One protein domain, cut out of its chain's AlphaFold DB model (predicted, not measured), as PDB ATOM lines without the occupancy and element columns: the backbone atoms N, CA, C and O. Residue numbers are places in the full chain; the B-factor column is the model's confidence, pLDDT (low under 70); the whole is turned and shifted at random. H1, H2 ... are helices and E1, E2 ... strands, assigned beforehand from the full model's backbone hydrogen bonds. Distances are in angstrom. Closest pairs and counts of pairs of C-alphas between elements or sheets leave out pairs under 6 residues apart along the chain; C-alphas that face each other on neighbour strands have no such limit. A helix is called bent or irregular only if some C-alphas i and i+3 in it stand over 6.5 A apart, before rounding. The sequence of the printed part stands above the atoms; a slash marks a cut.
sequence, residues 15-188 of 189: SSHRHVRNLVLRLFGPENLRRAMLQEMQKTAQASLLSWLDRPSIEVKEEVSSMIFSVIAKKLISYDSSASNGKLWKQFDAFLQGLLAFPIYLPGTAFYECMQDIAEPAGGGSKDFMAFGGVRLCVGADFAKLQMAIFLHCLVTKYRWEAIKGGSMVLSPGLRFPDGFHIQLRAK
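AT A GLANCE: This is residues 15 to 188 of the 189 residues of an uncharacterized protein of Oryza meridionalis (UniProt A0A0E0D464). H2 packs on H6 and, with part of its length, on H3, giving a loose core of three helices with the hairpin of strands E1 and E2 at one end. H4 crosses H3, H1 reaches away from the core, and a loose arm with the short H5 makes the other end of the long axis; residues 117 to 130 and 133 to 138 of its loop stick out. The printed part has 174 residues, with six named helices and then two named strands, in the order H1 H2 H3 H4 H5 H6 E1 E2; the sheet, E1 - E2, is antiparallel and the class is mostly helix. The whole is loose, with a radius of gyration of the C-alphas of 19.7 A, and elongated, spanning 65 by 38 by 30 A.

HOW THE PARTS SIT: H1, residues 15 to 28, and H2, residues 30 to 51, are close but not clearly touching, with closest C-alphas Arg 26 and Asn 32 at 6.9 A. H2 has a kink of 57 degrees near residue 37 and is irregular, with C-alphas 36 and 39 7.1 A apart. H2 and H3, residues 60 to 76, form a helical hairpin; residues 40 to 48 of H2 touch H3, closest at the C-alphas of Met 41 and Val 71, 6.9 A, at a steep tilt of 44 degrees, opposite ways. H3 and H4, residues 87 to 99, are close but not clearly touching, about perpendicular at 76 degrees, with closest C-alphas Ser 66 and Trp 89 at 6.7 A. H5, residues 110 to 116, touches no helix. H2 touches H6, residues 141 to 158, closest at the C-alphas of Ala 45 and Phe 151, 5.4 A, at a steep tilt of 41 degrees, the same way. E1, residues 159 to 166, and E2, residues 181 to 187, form an antiparallel hairpin; N 160 and O 186 are 2.8 A apart and N 184 and O 162 2.9 A, within hydrogen-bond range. The closest C-alphas of H3 and E2 are those of Val 60 and Phe 181, 5.9 A. Every O i to N i+4 pair is within hydrogen-bond range in H1, H3, H4, H5 and H6; in H2, 15 of 18 are.

IN THESE COORDINATES: H1 begins at C-alpha 15, (-47.841, 64.680, -18.418). From first to last C-alpha, H2 measures 29.1 A, H6 25.5 A, H3 24.1 A and E1 20.2 A. E2 ends at C-alpha 187, (-31.236, 17.745, -6.761).

THE WHOLE: The C-alphas farthest apart, those of Ala 122 and Lys 188, are 65.3 A apart. The printed part has no cut. The links H5 to H6 and E1 to E2 are long. The model's pLDDT is under 70 at residues 81 to 85, 97 to 138 and 171 to 175.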
ATOM      1  N   SER A  15     -47.277  65.676 -17.493       74.75
ATOM      2  CA  SER A  15     -47.841  64.680 -18.418       74.75
ATOM      3  C   SER A  15     -46.838  63.595 -18.818       74.75
ATOM      4  O   SER A  15     -47.217  62.423 -18.860       74.75
ATOM      5  N   SER A  16     -45.567  63.946 -19.026       70.75
ATOM      6  CA  SER A  16     -44.499  63.001 -19.384       70.75
ATOM      7  C   SER A  16     -44.238  61.985 -18.271       70.75
ATOM      8  O   SER A  16     -44.267  60.780 -18.519       70.75
ATOM      9  N   HIS A  17     -44.121  62.445 -17.019       73.06
ATOM     10  CA  HIS A  17     -44.017  61.553 -15.859       73.06
ATOM     11  C   HIS A  17     -45.229  60.620 -15.755       73.06
ATOM     12  O   HIS A  17     -45.073  59.415 -15.563       73.06
ATOM     13  N   ARG A  18     -46.450  61.149 -15.932       76.00
ATOM     14  CA  ARG A  18     -47.682  60.344 -15.900       76.00
ATOM     15  C   ARG A  18     -47.686  59.281 -17.001       76.00
ATOM     16  O   ARG A  18     -48.066  58.143 -16.736       76.00
ATOM     17  N   HIS A  19     -47.257  59.634 -18.209       77.94
ATOM     18  CA  HIS A  19     -47.208  58.721 -19.344       77.94
ATOM     19  C   HIS A  19     -46.224  57.570 -19.108       77.94
ATOM     20  O   HIS A  19     -46.625  56.404 -19.160       77.94
ATOM     21  N   VAL A  20     -44.968  57.886 -18.773       75.56
ATOM     22  CA  VAL A  20     -43.927  56.881 -18.508       75.56
ATOM     23  C   VAL A  20     -44.316  56.018 -17.306       75.56
ATOM     24  O   VAL A  20     -44.273  54.793 -17.386       75.56
ATOM     25  N   ARG A  21     -44.820  56.619 -16.223       77.06
ATOM     26  CA  ARG A  21     -45.329  55.881 -15.058       77.06
ATOM     27  C   ARG A  21     -46.433  54.894 -15.433       77.06
ATOM     28  O   ARG A  21     -46.394  53.752 -14.988       77.06
ATOM     29  N   ASN A  22     -47.405  55.307 -16.244       80.81
ATOM     30  CA  ASN A  22     -48.500  54.436 -16.672       80.81
ATOM     31  C   ASN A  22     -48.024  53.302 -17.588       80.81
ATOM     32  O   ASN A  22     -48.625  52.231 -17.591       80.81
ATOM     33  N   LEU A  23     -46.966  53.504 -18.376       82.19
ATOM     34  CA  LEU A  23     -46.328  52.416 -19.123       82.19
ATOM     35  C   LEU A  23     -45.692  51.400 -18.167       82.19
ATOM     36  O   LEU A  23     -46.008  50.215 -18.247       82.19
ATOM     37  N   VAL A  24     -44.878  51.861 -17.214       80.12
ATOM     38  CA  VAL A  24     -44.207  50.980 -16.243       80.12
ATOM     39  C   VAL A  24     -45.227  50.227 -15.378       80.12
ATOM     40  O   VAL A  24     -45.093  49.023 -15.184       80.12
ATOM     41  N   LEU A  25     -46.293  50.891 -14.918       79.75
ATOM     42  CA  LEU A  25     -47.367  50.252 -14.145       79.75
ATOM     43  C   LEU A  25     -48.176  49.239 -14.960       79.75
ATOM     44  O   LEU A  25     -48.642  48.259 -14.397       79.75
ATOM     45  N   ARG A  26     -48.340  49.427 -16.273       82.50
ATOM     46  CA  ARG A  26     -48.974  48.406 -17.123       82.50
ATOM     47  C   ARG A  26     -48.104  47.160 -17.262       82.50
ATOM     48  O   ARG A  26     -48.635  46.059 -17.350       82.50
ATOM     49  N   LEU A  27     -46.782  47.331 -17.259       81.88
ATOM     50  CA  LEU A  27     -45.832  46.225 -17.357       81.88
ATOM     51  C   LEU A  27     -45.679  45.469 -16.032       81.88
ATOM     52  O   LEU A  27     -45.725  44.243 -16.035       81.88
ATOM     53  N   PHE A  28     -45.547  46.175 -14.910       82.94
ATOM     54  CA  PHE A  28     -45.325  45.573 -13.585       82.94
ATOM     55  C   PHE A  28     -46.565  45.568 -12.685       82.94
ATOM     56  O   PHE A  28     -46.469  45.284 -11.494       82.94
ATOM     57  N   GLY A  29     -47.732  45.879 -13.242       83.69
ATOM     58  CA  GLY A  29     -49.003  45.798 -12.537       83.69
ATOM     59  C   GLY A  29     -49.387  44.349 -12.222       83.69
ATOM     60  O   GLY A  29     -48.970  43.426 -12.934       83.69
ATOM     61  N   PRO A  30     -50.202  44.124 -11.180       81.94
ATOM     62  CA  PRO A  30     -50.524  42.789 -10.677       81.94
ATOM     63  C   PRO A  30     -51.161  41.882 -11.740       81.94
ATOM     64  O   PRO A  30     -50.864  40.685 -11.792       81.94
ATOM     65  N   GLU A  31     -51.977  42.428 -12.643       85.19
ATOM     66  CA  GLU A  31     -52.606  41.645 -13.707       85.19
ATOM     67  C   GLU A  31     -51.587  41.144 -14.736       85.19
ATOM     68  O   GLU A  31     -51.709  40.019 -15.229       85.19
ATOM     69  N   ASN A  32     -50.594  41.971 -15.077       86.25
ATOM     70  CA  ASN A  32     -49.567  41.606 -16.050       86.25
ATOM     71  C   ASN A  32     -48.510  40.688 -15.427       86.25
ATOM     72  O   ASN A  32     -48.095  39.718 -16.062       86.25
ATOM     73  N   LEU A  33     -48.162  40.917 -14.155       86.19
ATOM     74  CA  LEU A  33     -47.332  40.000 -13.371       86.19
ATOM     75  C   LEU A  33     -47.921  38.589 -13.379       86.19
ATOM     76  O   LEU A  33     -47.239  37.630 -13.740       86.19
ATOM     77  N   ARG A  34     -49.216  38.470 -13.068       84.94
ATOM     78  CA  ARG A  34     -49.917  37.184 -13.030       84.94
ATOM     79  C   ARG A  34     -50.032  36.521 -14.402       84.94
ATOM     80  O   ARG A  34     -49.836  35.314 -14.500       84.94
ATOM     81  N   ARG A  35     -50.407  37.273 -15.442       83.88
ATOM     82  CA  ARG A  35     -50.766  36.693 -16.750       83.88
ATOM     83  C   ARG A  35     -49.587  36.534 -17.703       83.88
ATOM     84  O   ARG A  35     -49.520  35.530 -18.400       83.88
ATOM     85  N   ALA A  36     -48.680  37.505 -17.746       82.19
ATOM     86  CA  ALA A  36     -47.648  37.587 -18.779       82.19
ATOM     87  C   ALA A  36     -46.227  37.329 -18.262       82.19
ATOM     88  O   ALA A  36     -45.356  36.973 -19.054       82.19
ATOM     89  N   MET A  37     -45.969  37.529 -16.964       86.88
ATOM     90  CA  MET A  37     -44.620  37.384 -16.402       86.88
ATOM     91  C   MET A  37     -44.451  36.095 -15.598       86.88
ATOM     92  O   MET A  37     -43.394  35.485 -15.692       86.88
ATOM     93  N   LEU A  38     -45.484  35.622 -14.895       90.31
ATOM     94  CA  LEU A  38     -45.415  34.458 -13.999       90.31
ATOM     95  C   LEU A  38     -44.724  33.229 -14.617       90.31
ATOM     96  O   LEU A  38     -43.801  32.670 -14.027       90.31
ATOM     97  N   GLN A  39     -45.150  32.824 -15.814       90.81
ATOM     98  CA  GLN A  39     -44.600  31.647 -16.497       90.81
ATOM     99  C   GLN A  39     -43.123  31.828 -16.858       90.81
ATOM    100  O   GLN A  39     -42.322  30.907 -16.723       90.81
ATOM    101  N   GLU A  40     -42.746  33.029 -17.286       90.25
ATOM    102  CA  GLU A  40     -41.366  33.342 -17.637       90.25
ATOM    103  C   GLU A  40     -40.475  33.422 -16.400       90.25
ATOM    104  O   GLU A  40     -39.399  32.837 -16.384       90.25
ATOM    105  N   MET A  41     -40.960  34.058 -15.337       93.00
ATOM    106  CA  MET A  41     -40.305  34.135 -14.033       93.00
ATOM    107  C   MET A  41     -40.003  32.737 -13.480       93.00
ATOM    108  O   MET A  41     -38.882  32.470 -13.042       93.00
ATOM    109  N   GLN A  42     -40.977  31.827 -13.569       94.62
ATOM    110  CA  GLN A  42     -40.826  30.428 -13.178       94.62
ATOM    111  C   GLN A  42     -39.857  29.663 -14.078       94.62
ATOM    112  O   GLN A  42     -39.000  28.943 -13.566       94.62
ATOM    113  N   LYS A  43     -39.958  29.824 -15.402       94.12
ATOM    114  CA  LYS A  43     -39.047  29.174 -16.352       94.12
ATOM    115  C   LYS A  43     -37.602  29.607 -16.117       94.12
ATOM    116  O   LYS A  43     -36.724  28.753 -16.046       94.12
ATOM    117  N   THR A  44     -37.362  30.907 -15.953       93.31
ATOM    118  CA  THR A  44     -36.025  31.442 -15.682       93.31
ATOM    119  C   THR A  44     -35.503  30.956 -14.333       93.31
ATOM    120  O   THR A  44     -34.377  30.481 -14.274       93.31
ATOM    121  N   ALA A  45     -36.322  30.967 -13.274       94.69
ATOM    122  CA  ALA A  45     -35.904  30.461 -11.964       94.69
ATOM    123  C   ALA A  45     -35.490  28.984 -12.007       94.69
ATOM    124  O   ALA A  45     -34.470  28.605 -11.435       94.69
ATOM    125  N   GLN A  46     -36.253  28.148 -12.714       95.19
ATOM    126  CA  GLN A  46     -35.920  26.736 -12.880       95.19
ATOM    127  C   GLN A  46     -34.659  26.541 -13.722       95.19
ATOM    128  O   GLN A  46     -33.802  25.752 -13.341       95.19
ATOM    129  N   ALA A  47     -34.518  27.273 -14.827       94.19
ATOM    130  CA  ALA A  47     -33.329  27.202 -15.671       94.19
ATOM    131  C   ALA A  47     -32.057  27.622 -14.913       94.19
ATOM    132  O   ALA A  47     -31.041  26.939 -15.016       94.19
ATOM    133  N   SER A  48     -32.126  28.692 -14.111       94.12
ATOM    134  CA  SER A  48     -31.019  29.132 -13.256       94.12
ATOM    135  C   SER A  48     -30.662  28.088 -12.199       94.12
ATOM    136  O   SER A  48     -29.502  27.731 -12.067       94.12
ATOM    137  N   LEU A  49     -31.641  27.532 -11.480       95.06
ATOM    138  CA  LEU A  49     -31.358  26.502 -10.471       95.06
ATOM    139  C   LEU A  49     -30.791  25.214 -11.087       95.06
ATOM    140  O   LEU A  49     -29.924  24.580 -10.492       95.06
ATOM    141  N   LEU A  50     -31.250  24.833 -12.283       94.94
ATOM    142  CA  LEU A  50     -30.701  23.689 -13.012       94.94
ATOM    143  C   LEU A  50     -29.241  23.914 -13.412       94.94
ATOM    144  O   LEU A  50     -28.431  23.015 -13.214       94.94
ATOM    145  N   SER A  51     -28.882  25.103 -13.908       93.81
ATOM    146  CA  SER A  51     -27.495  25.401 -14.293       93.81
ATOM    147  C   SER A  51     -26.530  25.486 -13.104       93.81
ATOM    148  O   SER A  51     -25.313  25.496 -13.288       93.81
ATOM    149  N   TRP A  52     -27.053  25.538 -11.876       94.69
ATOM    150  CA  TRP A  52     -26.258  25.564 -10.650       94.69
ATOM    151  C   TRP A  52     -25.936  24.177 -10.086       94.69
ATOM    152  O   TRP A  52     -25.079  24.087  -9.210       94.69
ATOM    153  N   LEU A  53     -26.585  23.108 -10.565       93.38
ATOM    154  CA  LEU A  53     -26.406  21.751 -10.032       93.38
ATOM    155  C   LEU A  53     -24.967  21.233 -10.153       93.38
ATOM    156  O   LEU A  53     -24.475  20.586  -9.234       93.38
ATOM    157  N   ASP A  54     -24.289  21.552 -11.254       88.25
ATOM    158  CA  ASP A  54     -22.934  21.056 -11.527       88.25
ATOM    159  C   ASP A  54     -21.835  21.947 -10.928       88.25
ATOM    160  O   ASP A  54     -20.640  21.690 -11.091       88.25
ATOM    161  N   ARG A  55     -22.214  23.033 -10.242       93.88
ATOM    162  CA  ARG A  55     -21.262  24.015  -9.723       93.88
ATOM    163  C   ARG A  55     -20.889  23.702  -8.273       93.88
ATOM    164  O   ARG A  55     -21.767  23.561  -7.423       93.88
ATOM    165  N   PRO A  56     -19.585  23.674  -7.938       92.38
ATOM    166  CA  PRO A  56     -19.138  23.352  -6.586       92.38
ATOM    167  C   PRO A  56     -19.450  24.460  -5.575       92.38
ATOM    168  O   PRO A  56     -19.502  24.180  -4.385       92.38
ATOM    169  N   SER A  57     -19.636  25.704  -6.029       94.44
ATOM    170  CA  SER A  57     -19.952  26.860  -5.190       94.44
ATOM    171  C   SER A  57     -20.701  27.926  -5.991       94.44
ATOM    172  O   SER A  57     -20.293  28.290  -7.099       94.44
ATOM    173  N   ILE A  58     -21.793  28.422  -5.415       94.88
ATOM    174  CA  ILE A  58     -22.689  29.428  -5.982       94.88
ATOM    175  C   ILE A  58     -22.748  30.630  -5.053       94.88
ATOM    176  O   ILE A  58     -23.258  30.498  -3.944       94.88
ATOM    177  N   GLU A  59     -22.297  31.800  -5.505       93.44
ATOM    178  CA  GLU A  59     -22.566  33.046  -4.786       93.44
ATOM    179  C   GLU A  59     -24.026  33.464  -5.013       93.44
ATOM    180  O   GLU A  59     -24.398  33.954  -6.079       93.44
ATOM    181  N   VAL A  60     -24.872  33.252  -4.004       91.25
ATOM    182  CA  VAL A  60     -26.333  33.373  -4.133       91.25
ATOM    183  C   VAL A  60     -26.752  34.776  -4.550       91.25
ATOM    184  O   VAL A  60     -27.624  34.923  -5.402       91.25
ATOM    185  N   LYS A  61     -26.142  35.811  -3.960       87.88
ATOM    186  CA  LYS A  61     -26.486  37.209  -4.246       87.88
ATOM    187  C   LYS A  61     -26.302  37.512  -5.734       87.88
ATOM    188  O   LYS A  61     -27.245  37.963  -6.376       87.88
ATOM    189  N   GLU A  62     -25.115  37.236  -6.261       88.81
ATOM    190  CA  GLU A  62     -24.755  37.529  -7.647       88.81
ATOM    191  C   GLU A  62     -25.669  36.791  -8.628       88.81
ATOM    192  O   GLU A  62     -26.271  37.393  -9.519       88.81
ATOM    193  N   GLU A  63     -25.851  35.489  -8.424       91.94
ATOM    194  CA  GLU A  63     -26.605  34.662  -9.359       91.94
ATOM    195  C   GLU A  63     -28.115  34.951  -9.324       91.94
ATOM    196  O   GLU A  63     -28.766  35.013 -10.370       91.94
ATOM    197  N   VAL A  64     -28.687  35.193  -8.139       91.56
ATOM    198  CA  VAL A  64     -30.098  35.591  -8.009       91.56
ATOM    199  C   VAL A  64     -30.321  36.980  -8.603       91.56
ATOM    200  O   VAL A  64     -31.309  37.190  -9.309       91.56
ATOM    201  N   SER A  65     -29.424  37.936  -8.352       88.94
ATOM    202  CA  SER A  65     -29.556  39.281  -8.909       88.94
ATOM    203  C   SER A  65     -29.412  39.291 -10.434       88.94
ATOM    204  O   SER A  65     -30.234  39.916 -11.107       88.94
ATOM    205  N   SER A  66     -28.476  38.516 -10.985       89.75
ATOM    206  CA  SER A  66     -28.330  38.300 -12.430       89.75
ATOM    207  C   SER A  66     -29.584  37.664 -13.051       89.75
ATOM    208  O   SER A  66     -30.102  38.143 -14.064       89.75
ATOM    209  N   MET A  67     -30.164  36.648 -12.396       92.00
ATOM    210  CA  MET A  67     -31.434  36.043 -12.811       92.00
ATOM    211  C   MET A  67     -32.565  37.087 -12.859       92.00
ATOM    212  O   MET A  67     -33.247  37.206 -13.879       92.00
ATOM    213  N   ILE A  68     -32.757  37.873 -11.793       90.12
ATOM    214  CA  ILE A  68     -33.786  38.931 -11.731       90.12
ATOM    215  C   ILE A  68     -33.568  39.958 -12.847       90.12
ATOM    216  O   ILE A  68     -34.512  40.318 -13.557       90.12
ATOM    217  N   PHE A  69     -32.324  40.404 -13.028       89.19
ATOM    218  CA  PHE A  69     -31.954  41.358 -14.062       89.19
ATOM    219  C   PHE A  69     -32.295  40.850 -15.459       89.19
ATOM    220  O   PHE A  69     -32.874  41.596 -16.244       89.19
ATOM    221  N   SER A  70     -32.002  39.584 -15.769       88.19
ATOM    222  CA  SER A  70     -32.282  39.019 -17.094       88.19
ATOM    223  C   SER A  70     -33.772  39.077 -17.459       88.19
ATOM    224  O   SER A  70     -34.113  39.429 -18.590       88.19
ATOM    225  N   VAL A  71     -34.671  38.831 -16.496       89.00
ATOM    226  CA  VAL A  71     -36.123  38.950 -16.703       89.00
ATOM    227  C   VAL A  71     -36.517  40.405 -16.961       89.00
ATOM    228  O   VAL A  71     -37.277  40.685 -17.889       89.00
ATOM    229  N   ILE A  72     -35.991  41.345 -16.168       86.31
ATOM    230  CA  ILE A  72     -36.297  42.776 -16.314       86.31
ATOM    231  C   ILE A  72     -35.767  43.316 -17.645       86.31
ATOM    232  O   ILE A  72     -36.508  43.971 -18.376       86.31
ATOM    233  N   ALA A  73     -34.509  43.034 -17.979       85.56
ATOM    234  CA  ALA A  73     -33.858  43.516 -19.192       85.56
ATOM    235  C   ALA A  73     -34.581  43.007 -20.446       85.56
ATOM    236  O   ALA A  73     -34.881  43.782 -21.357       85.56
ATOM    237  N   LYS A  74     -34.979  41.733 -20.450       85.06
ATOM    238  CA  LYS A  74     -35.762  41.160 -21.544       85.06
ATOM    239  C   LYS A  74     -37.135  41.813 -21.702       85.06
ATOM    240  O   LYS A  74     -37.622  41.943 -22.818       85.06
ATOM    241  N   LYS A  75     -37.768  42.248 -20.609       83.44
ATOM    242  CA  LYS A  75     -39.107  42.858 -20.647       83.44
ATOM    243  C   LYS A  75     -39.110  44.347 -20.948       83.44
ATOM    244  O   LYS A  75     -40.039  44.816 -21.597       83.44
ATOM    245  N   LEU A  76     -38.120  45.085 -20.459       80.19
ATOM    246  CA  LEU A  76     -38.093  46.539 -20.594       80.19
ATOM    247  C   LEU A  76     -37.417  47.014 -21.870       80.19
ATOM    248  O   LEU A  76     -37.837  48.020 -22.432       80.19
ATOM    249  N   ILE A  77     -36.380  46.311 -22.314       80.44
ATOM    250  CA  ILE A  77     -35.551  46.754 -23.438       80.44
ATOM    251  C   ILE A  77     -35.353  45.653 -24.487       80.44
ATOM    252  O   ILE A  77     -34.485  45.783 -25.342       80.44
ATOM    253  N   SER A  78     -36.140  44.567 -24.423       81.69
ATOM    254  CA  SER A  78     -36.036  43.402 -25.323       81.69
ATOM    255  C   SER A  78     -34.615  42.837 -25.423       81.69
ATOM    256  O   SER A  78     -34.218  42.289 -26.449       81.69
ATOM    257  N   TYR A  79     -33.837  42.991 -24.352       77.88
ATOM    258  CA  TYR A  79     -32.439  42.591 -24.311       77.88
ATOM    259  C   TYR A  79     -32.312  41.122 -23.920       77.88
ATOM    260  O   TYR A  79     -32.841  40.698 -22.890       77.88
ATOM    261  N   ASP A  80     -31.569  40.354 -24.714       74.31
ATOM    262  CA  ASP A  80     -31.246  38.971 -24.395       74.31
ATOM    263  C   ASP A  80     -29.904  38.894 -23.656       74.31
ATOM    264  O   ASP A  80     -28.834  39.122 -24.223       74.31
ATOM    265  N   SER A  81     -29.960  38.562 -22.365       64.25
ATOM    266  CA  SER A  81     -28.765  38.434 -21.531       64.25
ATOM    267  C   SER A  81     -27.840  37.294 -21.958       64.25
ATOM    268  O   SER A  81     -26.691  37.280 -21.523       64.25
ATOM    269  N   SER A  82     -28.302  36.361 -22.796       64.12
ATOM    270  CA  SER A  82     -27.463  35.298 -23.355       64.12
ATOM    271  C   SER A  82     -26.546  35.778 -24.493       64.12
ATOM    272  O   SER A  82     -25.532  35.142 -24.761       64.12
ATOM    273  N   ALA A  83     -26.853  36.920 -25.125       61.09
ATOM    274  CA  ALA A  83     -26.145  37.429 -26.305       61.09
ATOM    275  C   ALA A  83     -24.964  38.368 -25.989       61.09
ATOM    276  O   ALA A  83     -24.187  38.718 -26.874       61.09
ATOM    277  N   SER A  84     -24.818  38.812 -24.741       57.22
ATOM    278  CA  SER A  84     -23.740  39.711 -24.321       57.22
ATOM    279  C   SER A  84     -23.125  39.185 -23.033       57.22
ATOM    280  O   SER A  84     -23.855  38.827 -22.113       57.22
ATOM    281  N   ASN A  85     -21.788  39.134 -22.986       62.53
ATOM    282  CA  ASN A  85     -20.924  38.491 -21.979       62.53
ATOM    283  C   ASN A  85     -21.064  39.039 -20.531       62.53
ATOM    284  O   ASN A  85     -20.069  39.377 -19.888       62.53
ATOM    285  N   GLY A  86     -22.279  39.231 -20.014       71.12
ATOM    286  CA  GLY A  86     -22.563  39.812 -18.699       71.12
ATOM    287  C   GLY A  86     -22.241  41.306 -18.571       71.12
ATOM    288  O   GLY A  86     -22.346  41.861 -17.480       71.12
ATOM    289  N   LYS A  87     -21.853  41.989 -19.661       79.00
ATOM    290  CA  LYS A  87     -21.406  43.395 -19.625       79.00
ATOM    291  C   LYS A  87     -22.488  44.334 -19.090       79.00
ATOM    292  O   LYS A  87     -22.191  45.181 -18.252       79.00
ATOM    293  N   LEU A  88     -23.730  44.155 -19.543       80.38
ATOM    294  CA  LEU A  88     -24.842  45.014 -19.135       80.38
ATOM    295  C   LEU A  88     -25.188  44.841 -17.650       80.38
ATOM    296  O   LEU A  88     -25.420  45.830 -16.963       80.38
ATOM    297  N   TRP A  89     -25.156  43.605 -17.142       81.75
ATOM    298  CA  TRP A  89     -25.341  43.332 -15.716       81.75
ATOM    299  C   TRP A  89     -24.261  44.021 -14.874       81.75
ATOM    300  O   TRP A  89     -24.592  44.731 -13.933       81.75
ATOM    301  N   LYS A  90     -22.983  43.924 -15.264       79.25
ATOM    302  CA  LYS A  90     -21.879  44.605 -14.560       79.25
ATOM    303  C   LYS A  90     -22.039  46.126 -14.534       79.25
ATOM    304  O   LYS A  90     -21.765  46.760 -13.520       79.25
ATOM    305  N   GLN A  91     -22.485  46.721 -15.643       78.94
ATOM    306  CA  GLN A  91     -22.775  48.157 -15.704       78.94
ATOM    307  C   GLN A  91     -23.951  48.533 -14.799       78.94
ATOM    308  O   GLN A  91     -23.906  49.559 -14.124       78.94
ATOM    309  N   PHE A  92     -24.989  47.698 -14.771       77.69
ATOM    310  CA  PHE A  92     -26.158  47.899 -13.929       77.69
ATOM    311  C   PHE A  92     -25.841  47.745 -12.437       77.69
ATOM    312  O   PHE A  92     -26.257  48.592 -11.652       77.69
ATOM    313  N   ASP A  93     -25.071  46.729 -12.038       75.81
ATOM    314  CA  ASP A  93     -24.634  46.559 -10.650       75.81
ATOM    315  C   ASP A  93     -23.756  47.735 -10.206       75.81
ATOM    316  O   ASP A  93     -24.048  48.357  -9.191       75.81
ATOM    317  N   ALA A  94     -22.774  48.147 -11.017       70.62
ATOM    318  CA  ALA A  94     -21.961  49.330 -10.725       70.62
ATOM    319  C   ALA A  94     -22.812  50.604 -10.567       70.62
ATOM    320  O   ALA A  94     -22.583  51.400  -9.653       70.62
ATOM    321  N   PHE A  95     -23.823  50.783 -11.423       72.81
ATOM    322  CA  PHE A  95     -24.786  51.875 -11.306       72.81
ATOM    323  C   PHE A  95     -25.589  51.797 -10.000       72.81
ATOM    324  O   PHE A  95     -25.689  52.799  -9.295       72.81
ATOM    325  N   LEU A  96     -26.123  50.624  -9.640       70.50
ATOM    326  CA  LEU A  96     -26.858  50.428  -8.388       70.50
ATOM    327  C   LEU A  96     -25.975  50.646  -7.156       70.50
ATOM    328  O   LEU A  96     -26.430  51.276  -6.203       70.50
ATOM    329  N   GLN A  97     -24.725  50.177  -7.171       65.75
ATOM    330  CA  GLN A  97     -23.760  50.434  -6.100       65.75
ATOM    331  C   GLN A  97     -23.480  51.933  -5.959       65.75
ATOM    332  O   GLN A  97     -23.489  52.443  -4.844       65.75
ATOM    333  N   GLY A  98     -23.283  52.655  -7.068       64.81
ATOM    334  CA  GLY A  98     -23.090  54.108  -7.053       64.81
ATOM    335  C   GLY A  98     -24.330  54.877  -6.591       64.81
ATOM    336  O   GLY A  98     -24.216  55.889  -5.908       64.81
ATOM    337  N   LEU A  99     -25.519  54.374  -6.918       64.06
ATOM    338  CA  LEU A  99     -26.795  54.972  -6.539       64.06
ATOM    339  C   LEU A  99     -27.165  54.723  -5.065       64.06
ATOM    340  O   LEU A  99     -27.802  55.568  -4.440       64.06
ATOM    341  N   LEU A 100     -26.769  53.572  -4.515       61.50
ATOM    342  CA  LEU A 100     -26.925  53.214  -3.100       61.50
ATOM    343  C   LEU A 100     -25.710  53.616  -2.246       61.50
ATOM    344  O   LEU A 100     -25.715  53.376  -1.033       61.50
ATOM    345  N   ALA A 101     -24.675  54.209  -2.852       56.00
ATOM    346  CA  ALA A 101     -23.514  54.722  -2.141       56.00
ATOM    347  C   ALA A 101     -23.940  55.825  -1.165       56.00
ATOM    348  O   ALA A 101     -24.859  56.604  -1.421       56.00
ATOM    349  N   PHE A 102     -23.286  55.842  -0.006       48.97
ATOM    350  CA  PHE A 102     -23.745  56.585   1.161       48.97
ATOM    351  C   PHE A 102     -23.869  58.093   0.851       48.97
ATOM    352  O   PHE A 102     -22.889  58.698   0.407       48.97
ATOM    353  N   PRO A 103     -25.033  58.724   1.096       52.69
ATOM    354  CA  PRO A 103     -25.209  60.162   0.921       52.69
ATOM    355  C   PRO A 103     -24.517  60.890   2.081       52.69
ATOM    356  O   PRO A 103     -25.136  61.226   3.088       52.69
ATOM    357  N   ILE A 104     -23.196  61.064   1.988       51.66
ATOM    358  CA  ILE A 104     -22.404  61.721   3.033       51.66
ATOM    359  C   ILE A 104     -22.469  63.242   2.839       51.66
ATOM    360  O   ILE A 104     -21.864  63.800   1.919       51.66
ATOM    361  N   TYR A 105     -23.193  63.909   3.739       45.34
ATOM    362  CA  TYR A 105     -23.251  65.367   3.866       45.34
ATOM    363  C   TYR A 105     -22.004  65.885   4.604       45.34
ATOM    364  O   TYR A 105     -22.049  66.170   5.799       45.34
ATOM    365  N   LEU A 106     -20.867  65.941   3.907       50.94
ATOM    366  CA  LEU A 106     -19.619  66.521   4.412       50.94
ATOM    367  C   LEU A 106     -19.201  67.710   3.537       50.94
ATOM    368  O   LEU A 106     -19.216  67.565   2.313       50.94
ATOM    369  N   PRO A 107     -18.786  68.844   4.132       48.00
ATOM    370  CA  PRO A 107     -18.276  69.991   3.389       48.00
ATOM    371  C   PRO A 107     -17.188  69.589   2.388       48.00
ATOM    372  O   PRO A 107     -16.197  68.969   2.773       48.00
ATOM    373  N   GLY A 108     -17.392  69.906   1.105       50.34
ATOM    374  CA  GLY A 108     -16.480  69.560   0.008       50.34
ATOM    375  C   GLY A 108     -16.803  68.270  -0.763       50.34
ATOM    376  O   GLY A 108     -16.075  67.931  -1.696       50.34
ATOM    377  N   THR A 109     -17.874  67.533  -0.431       55.50
ATOM    378  CA  THR A 109     -18.356  66.422  -1.278       55.50
ATOM    379  C   THR A 109     -19.335  66.912  -2.344       55.50
ATOM    380  O   THR A 109     -20.092  67.855  -2.133       55.50
ATOM    381  N   ALA A 110     -19.416  66.206  -3.477       44.19
ATOM    382  CA  ALA A 110     -20.386  66.520  -4.533       44.19
ATOM    383  C   ALA A 110     -21.857  66.479  -4.054       44.19
ATOM    384  O   ALA A 110     -22.716  67.130  -4.646       44.19
ATOM    385  N   PHE A 111     -22.157  65.729  -2.982       47.41
ATOM    386  CA  PHE A 111     -23.479  65.711  -2.347       47.41
ATOM    387  C   PHE A 111     -23.738  66.972  -1.507       47.41
ATOM    388  O   PHE A 111     -24.849  67.492  -1.531       47.41
ATOM    389  N   TYR A 112     -22.719  67.483  -0.807       50.66
ATOM    390  CA  TYR A 112     -22.790  68.733  -0.047       50.66
ATOM    391  C   TYR A 112     -22.985  69.949  -0.959       50.66
ATOM    392  O   TYR A 112     -23.904  70.729  -0.726       50.66
ATOM    393  N   GLU A 113     -22.217  70.039  -2.049       51.09
ATOM    394  CA  GLU A 113     -22.361  71.094  -3.067       51.09
ATOM    395  C   GLU A 113     -23.766  71.070  -3.704       51.09
ATOM    396  O   GLU A 113     -24.468  72.076  -3.742       51.09
ATOM    397  N   CYS A 114     -24.252  69.884  -4.097       43.25
ATOM    398  CA  CYS A 114     -25.583  69.715  -4.696       43.25
ATOM    399  C   CYS A 114     -26.746  70.078  -3.746       43.25
ATOM    400  O   CYS A 114     -27.850  70.348  -4.216       43.25
ATOM    401  N   MET A 115     -26.533  70.032  -2.427       48.19
ATOM    402  CA  MET A 115     -27.535  70.402  -1.419       48.19
ATOM    403  C   MET A 115     -27.474  71.891  -1.045       48.19
ATOM    404  O   MET A 115     -28.473  72.420  -0.559       48.19
ATOM    405  N   GLN A 116     -26.348  72.578  -1.277       49.38
ATOM    406  CA  GLN A 116     -26.242  74.029  -1.093       49.38
ATOM    407  C   GLN A 116     -26.974  74.812  -2.189       49.38
ATOM    408  O   GLN A 116     -27.618  75.809  -1.876       49.38
ATOM    409  N   ASP A 117     -27.015  74.297  -3.422       41.53
ATOM    410  CA  ASP A 117     -27.823  74.863  -4.520       41.53
ATOM    411  C   ASP A 117     -29.345  74.836  -4.244       41.53
ATOM    412  O   ASP A 117     -30.129  75.465  -4.952       41.53
ATOM    413  N   ILE A 118     -29.786  74.106  -3.211       45.09
ATOM    414  CA  ILE A 118     -31.186  74.031  -2.756       45.09
ATOM    415  C   ILE A 118     -31.463  75.054  -1.627       45.09
ATOM    416  O   ILE A 118     -32.616  75.274  -1.259       45.09
ATOM    417  N   ALA A 119     -30.428  75.701  -1.078       35.56
ATOM    418  CA  ALA A 119     -30.504  76.562   0.104       35.56
ATOM    419  C   ALA A 119     -30.563  78.078  -0.194       35.56
ATOM    420  O   ALA A 119     -30.410  78.878   0.727       35.56
ATOM    421  N   GLU A 120     -30.835  78.489  -1.436       34.50
ATOM    422  CA  GLU A 120     -31.266  79.860  -1.763       34.50
ATOM    423  C   GLU A 120     -32.806  79.954  -1.635       34.50
ATOM    424  O   GLU A 120     -33.537  79.225  -2.317       34.50
ATOM    425  N   PRO A 121     -33.356  80.802  -0.739       43.81
ATOM    426  CA  PRO A 121     -34.770  80.778  -0.401       43.81
ATOM    427  C   PRO A 121     -35.581  81.637  -1.376       43.81
ATOM    428  O   PRO A 121     -35.798  82.823  -1.154       43.81
ATOM    429  N   ALA A 122     -36.127  81.015  -2.417       34.47
ATOM    430  CA  ALA A 122     -37.243  81.589  -3.164       34.47
ATOM    431  C   ALA A 122     -38.295  80.517  -3.479       34.47
ATOM    432  O   ALA A 122     -38.305  79.909  -4.541       34.47
ATOM    433  N   GLY A 123     -39.206  80.315  -2.521       36.38
ATOM    434  CA  GLY A 123     -40.556  79.801  -2.767       36.38
ATOM    435  C   GLY A 123     -40.707  78.314  -3.115       36.38
ATOM    436  O   GLY A 123     -40.624  77.915  -4.269       36.38
ATOM    437  N   GLY A 124     -41.137  77.518  -2.127       38.12
ATOM    438  CA  GLY A 124     -42.060  76.399  -2.383       38.12
ATOM    439  C   GLY A 124     -41.474  75.014  -2.698       38.12
ATOM    440  O   GLY A 124     -42.120  74.242  -3.403       38.12
ATOM    441  N   GLY A 125     -40.300  74.649  -2.177       30.39
ATOM    442  CA  GLY A 125     -39.760  73.288  -2.324       30.39
ATOM    443  C   GLY A 125     -40.429  72.271  -1.387       30.39
ATOM    444  O   GLY A 125     -40.220  72.310  -0.177       30.39
ATOM    445  N   SER A 126     -41.234  71.355  -1.939       36.19
ATOM    446  CA  SER A 126     -41.870  70.247  -1.205       36.19
ATOM    447  C   SER A 126     -40.839  69.335  -0.522       36.19
ATOM    448  O   SER A 126     -39.829  68.968  -1.120       36.19
ATOM    449  N   LYS A 127     -41.151  68.879   0.699       36.31
ATOM    450  CA  LYS A 127     -40.392  67.903   1.514       36.31
ATOM    451  C   LYS A 127     -40.359  66.472   0.922       36.31
ATOM    452  O   LYS A 127     -40.054  65.520   1.632       36.31
ATOM    453  N   ASP A 128     -40.665  66.307  -0.362       34.91
ATOM    454  CA  ASP A 128     -40.982  65.024  -1.008       34.91
ATOM    455  C   ASP A 128     -39.830  64.414  -1.819       34.91
ATOM    456  O   ASP A 128     -40.063  63.609  -2.724       34.91
ATOM    457  N   PHE A 129     -38.574  64.761  -1.537       37.56
ATOM    458  CA  PHE A 129     -37.456  64.143  -2.248       37.56
ATOM    459  C   PHE A 129     -36.766  63.064  -1.415       37.56
ATOM    460  O   PHE A 129     -35.786  63.301  -0.716       37.56
ATOM    461  N   MET A 130     -37.276  61.840  -1.544       36.25
ATOM    462  CA  MET A 130     -36.521  60.619  -1.271       36.25
ATOM    463  C   MET A 130     -36.109  60.009  -2.610       36.25
ATOM    464  O   MET A 130     -36.962  59.704  -3.446       36.25
ATOM    465  N   ALA A 131     -34.803  59.790  -2.795       38.88
ATOM    466  CA  ALA A 131     -34.202  59.268  -4.029       38.88
ATOM    467  C   ALA A 131     -34.721  57.873  -4.449       38.88
ATOM    468  O   ALA A 131     -34.466  57.435  -5.568       38.88
ATOM    469  N   PHE A 132     -35.499  57.206  -3.591       39.50
ATOM    470  CA  PHE A 132     -36.171  55.937  -3.871       39.50
ATOM    471  C   PHE A 132     -37.637  55.892  -3.418       39.50
ATOM    472  O   PHE A 132     -38.152  54.839  -3.045       39.50
ATOM    473  N   GLY A 133     -38.331  57.026  -3.530       38.91
ATOM    474  CA  GLY A 133     -39.778  57.112  -3.364       38.91
ATOM    475  C   GLY A 133     -40.179  57.764  -2.049       38.91
ATOM    476  O   GLY A 133     -39.706  57.382  -0.986       38.91
ATOM    477  N   GLY A 134     -41.078  58.746  -2.135       44.88
ATOM    478  CA  GLY A 134     -41.853  59.201  -0.981       44.88
ATOM    479  C   GLY A 134     -42.785  58.088  -0.477       44.88
ATOM    480  O   GLY A 134     -42.463  56.907  -0.532       44.88
ATOM    481  N   VAL A 135     -44.011  58.421  -0.075       43.66
ATOM    482  CA  VAL A 135     -45.028  57.469   0.443       43.66
ATOM    483  C   VAL A 135     -45.492  56.392  -0.578       43.66
ATOM    484  O   VAL A 135     -46.526  55.751  -0.407       43.66
ATOM    485  N   ARG A 136     -44.783  56.205  -1.700       52.50
ATOM    486  CA  ARG A 136     -45.154  55.346  -2.828       52.50
ATOM    487  C   ARG A 136     -44.268  54.105  -2.886       52.50
ATOM    488  O   ARG A 136     -43.062  54.203  -3.076       52.50
ATOM    489  N   LEU A 137     -44.914  52.944  -2.804       56.16
ATOM    490  CA  LEU A 137     -44.333  51.621  -3.028       56.16
ATOM    491  C   LEU A 137     -43.507  51.598  -4.333       56.16
ATOM    492  O   LEU A 137     -43.975  52.075  -5.373       56.16
ATOM    493  N   CYS A 138     -42.291  51.044  -4.287       69.12
ATOM    494  CA  CYS A 138     -41.479  50.802  -5.482       69.12
ATOM    495  C   CYS A 138     -42.298  49.993  -6.502       69.12
ATOM    496  O   CYS A 138     -42.833  48.940  -6.167       69.12
ATOM    497  N   VAL A 139     -42.386  50.464  -7.753       73.50
ATOM    498  CA  VAL A 139     -43.169  49.776  -8.801       73.50
ATOM    499  C   VAL A 139     -42.643  48.361  -9.066       73.50
ATOM    500  O   VAL A 139     -43.412  47.461  -9.379       73.50
ATOM    501  N   GLY A 140     -41.340  48.146  -8.877       78.50
ATOM    502  CA  GLY A 140     -40.722  46.826  -8.972       78.50
ATOM    503  C   GLY A 140     -40.891  45.951  -7.727       78.50
ATOM    504  O   GLY A 140     -40.442  44.809  -7.753       78.50
ATOM    505  N   ALA A 141     -41.504  46.434  -6.639       81.06
ATOM    506  CA  ALA A 141     -41.583  45.685  -5.383       81.06
ATOM    507  C   ALA A 141     -42.401  44.400  -5.525       81.06
ATOM    508  O   ALA A 141     -41.960  43.347  -5.069       81.06
ATOM    509  N   ASP A 142     -43.566  44.460  -6.168       83.38
ATOM    510  CA  ASP A 142     -44.422  43.280  -6.329       83.38
ATOM    511  C   ASP A 142     -43.828  42.284  -7.326       83.38
ATOM    512  O   ASP A 142     -43.874  41.076  -7.091       83.38
ATOM    513  N   PHE A 143     -43.158  42.782  -8.369       88.19
ATOM    514  CA  PHE A 143     -42.339  41.955  -9.250       88.19
ATOM    515  C   PHE A 143     -41.233  41.226  -8.477       88.19
ATOM    516  O   PHE A 143     -41.114  40.007  -8.578       88.19
ATOM    517  N   ALA A 144     -40.444  41.954  -7.679       85.50
ATOM    518  CA  ALA A 144     -39.337  41.388  -6.918       85.50
ATOM    519  C   ALA A 144     -39.832  40.352  -5.902       85.50
ATOM    520  O   ALA A 144     -39.292  39.250  -5.842       85.50
ATOM    521  N   LYS A 145     -40.902  40.658  -5.157       85.56
ATOM    522  CA  LYS A 145     -41.535  39.706  -4.231       85.56
ATOM    523  C   LYS A 145     -41.983  38.440  -4.952       85.56
ATOM    524  O   LYS A 145     -41.701  37.349  -4.469       85.56
ATOM    525  N   LEU A 146     -42.643  38.573  -6.104       89.56
ATOM    526  CA  LEU A 146     -43.109  37.428  -6.881       89.56
ATOM    527  C   LEU A 146     -41.937  36.591  -7.417       89.56
ATOM    528  O   LEU A 146     -41.952  35.371  -7.268       89.56
ATOM    529  N   GLN A 147     -40.895  37.222  -7.973       91.00
ATOM    530  CA  GLN A 147     -39.705  36.518  -8.473       91.00
ATOM    531  C   GLN A 147     -39.005  35.761  -7.350       91.00
ATOM    532  O   GLN A 147     -38.667  34.590  -7.516       91.00
ATOM    533  N   MET A 148     -38.826  36.410  -6.198       90.62
ATOM    534  CA  MET A 148     -38.208  35.795  -5.030       90.62
ATOM    535  C   MET A 148     -39.061  34.655  -4.477       90.62
ATOM    536  O   MET A 148     -38.515  33.605  -4.161       90.62
ATOM    537  N   ALA A 149     -40.385  34.809  -4.409       90.94
ATOM    538  CA  ALA A 149     -41.281  33.749  -3.954       90.94
ATOM    539  C   ALA A 149     -41.211  32.511  -4.863       90.94
ATOM    540  O   ALA A 149     -41.093  31.393  -4.367       90.94
ATOM    541  N   ILE A 150     -41.225  32.701  -6.186       92.88
ATOM    542  CA  ILE A 150     -41.102  31.611  -7.167       92.88
ATOM    543  C   ILE A 150     -39.733  30.938  -7.073       92.88
ATOM    544  O   ILE A 150     -39.652  29.707  -7.072       92.88
ATOM    545  N   PHE A 151     -38.666  31.732  -6.983       93.94
ATOM    546  CA  PHE A 151     -37.306  31.230  -6.820       93.94
ATOM    547  C   PHE A 151     -37.175  30.392  -5.547       93.94
ATOM    548  O   PHE A 151     -36.765  29.237  -5.622       93.94
ATOM    549  N   LEU A 152     -37.591  30.935  -4.399       92.38
ATOM    550  CA  LEU A 152     -37.552  30.240  -3.115       92.38
ATOM    551  C   LEU A 152     -38.399  28.970  -3.151       92.38
ATOM    552  O   LEU A 152     -37.931  27.926  -2.709       92.38
ATOM    553  N   HIS A 153     -39.602  29.029  -3.727       92.88
ATOM    554  CA  HIS A 153     -40.451  27.856  -3.905       92.88
ATOM    555  C   HIS A 153     -39.730  26.767  -4.705       92.88
ATOM    556  O   HIS A 153     -39.646  25.634  -4.236       92.88
ATOM    557  N   CYS A 154     -39.161  27.087  -5.872       93.81
ATOM    558  CA  CYS A 154     -38.420  26.113  -6.675       93.81
ATOM    559  C   CYS A 154     -37.210  25.559  -5.912       93.81
ATOM    560  O   CYS A 154     -37.020  24.345  -5.883       93.81
ATOM    561  N   LEU A 155     -36.442  26.434  -5.257       93.12
ATOM    562  CA  LEU A 155     -35.254  26.088  -4.482       93.12
ATOM    563  C   LEU A 155     -35.583  25.097  -3.356       93.12
ATOM    564  O   LEU A 155     -34.960  24.046  -3.271       93.12
ATOM    565  N   VAL A 156     -36.583  25.391  -2.516       93.06
ATOM    566  CA  VAL A 156     -36.890  24.570  -1.329       93.06
ATOM    567  C   VAL A 156     -37.679  23.296  -1.643       93.06
ATOM    568  O   VAL A 156     -37.618  22.320  -0.890       93.06
ATOM    569  N   THR A 157     -38.436  23.283  -2.744       93.06
ATOM    570  CA  THR A 157     -39.268  22.126  -3.108       93.06
ATOM    571  C   THR A 157     -38.500  21.093  -3.922       93.06
ATOM    572  O   THR A 157     -38.694  19.903  -3.686       93.06
ATOM    573  N   LYS A 158     -37.608  21.523  -4.828       93.88
ATOM    574  CA  LYS A 158     -36.929  20.642  -5.795       93.88
ATOM    575  C   LYS A 158     -35.448  20.395  -5.507       93.88
ATOM    576  O   LYS A 158     -34.866  19.487  -6.095       93.88
ATOM    577  N   TYR A 159     -34.834  21.171  -4.617       94.50
ATOM    578  CA  TYR A 159     -33.397  21.090  -4.364       94.50
ATOM    579  C   TYR A 159     -33.092  20.966  -2.871       94.50
ATOM    580  O   TYR A 159     -33.893  21.317  -2.001       94.50
ATOM    581  N   ARG A 160     -31.909  20.431  -2.580       93.00
ATOM    582  CA  ARG A 160     -31.228  20.542  -1.290       93.00
ATOM    583  C   ARG A 160     -30.032  21.466  -1.469       93.00
ATOM    584  O   ARG A 160     -29.430  21.489  -2.542       93.00
ATOM    585  N   TRP A 161     -29.694  22.222  -0.435       92.94
ATOM    586  CA  TRP A 161     -28.557  23.129  -0.478       92.94
ATOM    587  C   TRP A 161     -27.807  23.137   0.846       92.94
ATOM    588  O   TRP A 161     -28.401  22.941   1.905       92.94
ATOM    589  N   GLU A 162     -26.501  23.362   0.762       92.44
ATOM    590  CA  GLU A 162     -25.596  23.455   1.906       92.44
ATOM    591  C   GLU A 162     -24.816  24.765   1.811       92.44
ATOM    592  O   GLU A 162     -24.330  25.126   0.739       92.44
ATOM    593  N   ALA A 163     -24.721  25.500   2.919       91.38
ATOM    594  CA  ALA A 163     -23.888  26.695   2.984       91.38
ATOM    595  C   ALA A 163     -22.410  26.285   3.045       91.38
ATOM    596  O   ALA A 163     -22.015  25.511   3.912       91.38
ATOM    597  N   ILE A 164     -21.604  26.813   2.124       92.00
ATOM    598  CA  ILE A 164     -20.172  26.503   2.013       92.00
ATOM    599  C   ILE A 164     -19.339  27.573   2.715       92.00
ATOM    600  O   ILE A 164     -18.392  27.269   3.435       92.00
ATOM    601  N   LYS A 165     -19.649  28.847   2.444       91.19
ATOM    602  CA  LYS A 165     -18.839  29.985   2.882       91.19
ATOM    603  C   LYS A 165     -19.686  31.244   3.019       91.19
ATOM    604  O   LYS A 165     -20.573  31.499   2.205       91.19
ATOM    605  N   GLY A 166     -19.327  32.069   3.999       87.56
ATOM    606  CA  GLY A 166     -19.899  33.396   4.196       87.56
ATOM    607  C   GLY A 166     -21.225  33.343   4.946       87.56
ATOM    608  O   GLY A 166     -21.431  32.473   5.788       87.56
ATOM    609  N   GLY A 167     -22.117  34.289   4.655       75.50
ATOM    610  CA  GLY A 167     -23.395  34.435   5.364       75.50
ATOM    611  C   GLY A 167     -23.367  35.457   6.502       75.50
ATOM    612  O   GLY A 167     -24.398  35.691   7.134       75.50
ATOM    613  N   SER A 168     -22.229  36.123   6.720       76.88
ATOM    614  CA  SER A 168     -22.204  37.384   7.456       76.88
ATOM    615  C   SER A 168     -23.069  38.394   6.697       76.88
ATOM    616  O   SER A 168     -22.949  38.575   5.482       76.88
ATOM    617  N   MET A 169     -24.008  39.009   7.406       76.25
ATOM    618  CA  MET A 169     -24.996  39.900   6.817       76.25
ATOM    619  C   MET A 169     -24.898  41.259   7.491       76.25
ATOM    620  O   MET A 169     -24.977  41.360   8.712       76.25
ATOM    621  N   VAL A 170     -24.751  42.309   6.687       72.50
ATOM    622  CA  VAL A 170     -24.720  43.691   7.166       72.50
ATOM    623  C   VAL A 170     -25.798  44.482   6.448       72.50
ATOM    624  O   VAL A 170     -25.898  44.446   5.222       72.50
ATOM    625  N   LEU A 171     -26.596  45.225   7.209       65.69
ATOM    626  CA  LEU A 171     -27.611  46.122   6.674       65.69
ATOM    627  C   LEU A 171     -27.098  47.562   6.766       65.69
ATOM    628  O   LEU A 171     -27.148  48.164   7.833       65.69
ATOM    629  N   SER A 172     -26.546  48.107   5.678       57.25
ATOM    630  CA  SER A 172     -26.092  49.508   5.648       57.25
ATOM    631  C   SER A 172     -25.712  49.961   4.231       57.25
ATOM    632  O   SER A 172     -24.735  49.428   3.701       57.25
ATOM    633  N   PRO A 173     -26.412  50.928   3.601       57.81
ATOM    634  CA  PRO A 173     -27.838  51.255   3.756       57.81
ATOM    635  C   PRO A 173     -28.767  50.191   3.125       57.81
ATOM    636  O   PRO A 173     -29.983  50.271   3.260       57.81
ATOM    637  N   GLY A 174     -28.202  49.182   2.452       64.06
ATOM    638  CA  GLY A 174     -28.901  48.004   1.930       64.06
ATOM    639  C   GLY A 174     -28.309  46.696   2.459       64.06
ATOM    640  O   GLY A 174     -27.320  46.702   3.195       64.06
ATOM    641  N   LEU A 175     -28.920  45.572   2.077       68.00
ATOM    642  CA  LEU A 175     -28.451  44.228   2.415       68.00
ATOM    643  C   LEU A 175     -27.111  43.935   1.722       68.00
ATOM    644  O   LEU A 175     -27.031  43.921   0.493       68.00
ATOM    645  N   ARG A 176     -26.065  43.680   2.509       72.62
ATOM    646  CA  ARG A 176     -24.726  43.320   2.031       72.62
ATOM    647  C   ARG A 176     -24.250  42.015   2.658       72.62
ATOM    648  O   ARG A 176     -24.519  41.740   3.825       72.62
ATOM    649  N   PHE A 177     -23.489  41.268   1.866       82.50
ATOM    650  CA  PHE A 177     -22.772  40.064   2.268       82.50
ATOM    651  C   PHE A 177     -21.277  40.330   2.049       82.50
ATOM    652  O   PHE A 177     -20.795  40.089   0.944       82.50
ATOM    653  N   PRO A 178     -20.559  40.927   3.021       78.19
ATOM    654  CA  PRO A 178     -19.163  41.332   2.833       78.19
ATOM    655  C   PRO A 178     -18.249  40.154   2.471       78.19
ATOM    656  O   PRO A 178     -17.343  40.322   1.663       78.19
ATOM    657  N   ASP A 179     -18.549  38.959   2.985       85.50
ATOM    658  CA  ASP A 179     -17.806  37.728   2.690       85.50
ATOM    659  C   ASP A 179     -18.470  36.867   1.597       85.50
ATOM    660  O   ASP A 179     -18.100  35.704   1.397       85.50
ATOM    661  N   GLY A 180     -19.485  37.416   0.921       87.69
ATOM    662  CA  GLY A 180     -20.396  36.674   0.057       87.69
ATOM    663  C   GLY A 180     -21.318  35.729   0.839       87.69
ATOM    664  O   GLY A 180     -21.266  35.610   2.066       87.69
ATOM    665  N   PHE A 181     -22.197  35.042   0.115       91.44
ATOM    666  CA  PHE A 181     -22.950  33.910   0.649       91.44
ATOM    667  C   PHE A 181     -22.959  32.802  -0.392       91.44
ATOM    668  O   PHE A 181     -23.628  32.911  -1.423       91.44
ATOM    669  N   HIS A 182     -22.158  31.770  -0.135       94.62
ATOM    670  CA  HIS A 182     -21.906  30.688  -1.067       94.62
ATOM    671  C   HIS A 182     -22.622  29.411  -0.647       94.62
ATOM    672  O   HIS A 182     -22.470  28.964   0.492       94.62
ATOM    673  N   ILE A 183     -23.339  28.796  -1.585       94.75
ATOM    674  CA  ILE A 183     -24.027  27.518  -1.378       94.75
ATOM    675  C   ILE A 183     -23.594  26.471  -2.407       94.75
ATOM    676  O   ILE A 183     -23.171  26.813  -3.511       94.75
ATOM    677  N   GLN A 184     -23.740  25.196  -2.054       95.19
ATOM    678  CA  GLN A 184     -23.722  24.076  -2.994       95.19
ATOM    679  C   GLN A 184     -25.155  23.593  -3.200       95.19
ATOM    680  O   GLN A 184     -25.885  23.429  -2.221       95.19
ATOM    681  N   LEU A 185     -25.555  23.346  -4.448       95.12
ATOM    682  CA  LEU A 185     -26.896  22.869  -4.785       95.12
ATOM    683  C   LEU A 185     -26.876  21.384  -5.163       95.12
ATOM    684  O   LEU A 185     -25.956  20.922  -5.828       95.12
ATOM    685  N   ARG A 186     -27.902  20.632  -4.757       93.88
ATOM    686  CA  ARG A 186     -28.116  19.229  -5.142       93.88
ATOM    687  C   ARG A 186     -29.584  18.995  -5.476       93.88
ATOM    688  O   ARG A 186     -30.467  19.571  -4.839       93.88
ATOM    689  N   ALA A 187     -29.864  18.138  -6.453       92.38
ATOM    690  CA  ALA A 187     -31.236  17.745  -6.761       92.38
ATOM    691  C   ALA A 187     -31.837  16.955  -5.587       92.38
ATOM    692  O   ALA A 187     -31.160  16.145  -4.949       92.38
ATOM    693  N   LYS A 188     -33.110  17.207  -5.280       89.38
ATOM    694  CA  LYS A 188     -33.858  16.411  -4.309       89.38
ATOM    695  C   LYS A 188     -34.391  15.178  -5.045       89.38
ATOM    696  O   LYS A 188     -35.127  15.340  -6.016       89.38
TER     697      LYS A 188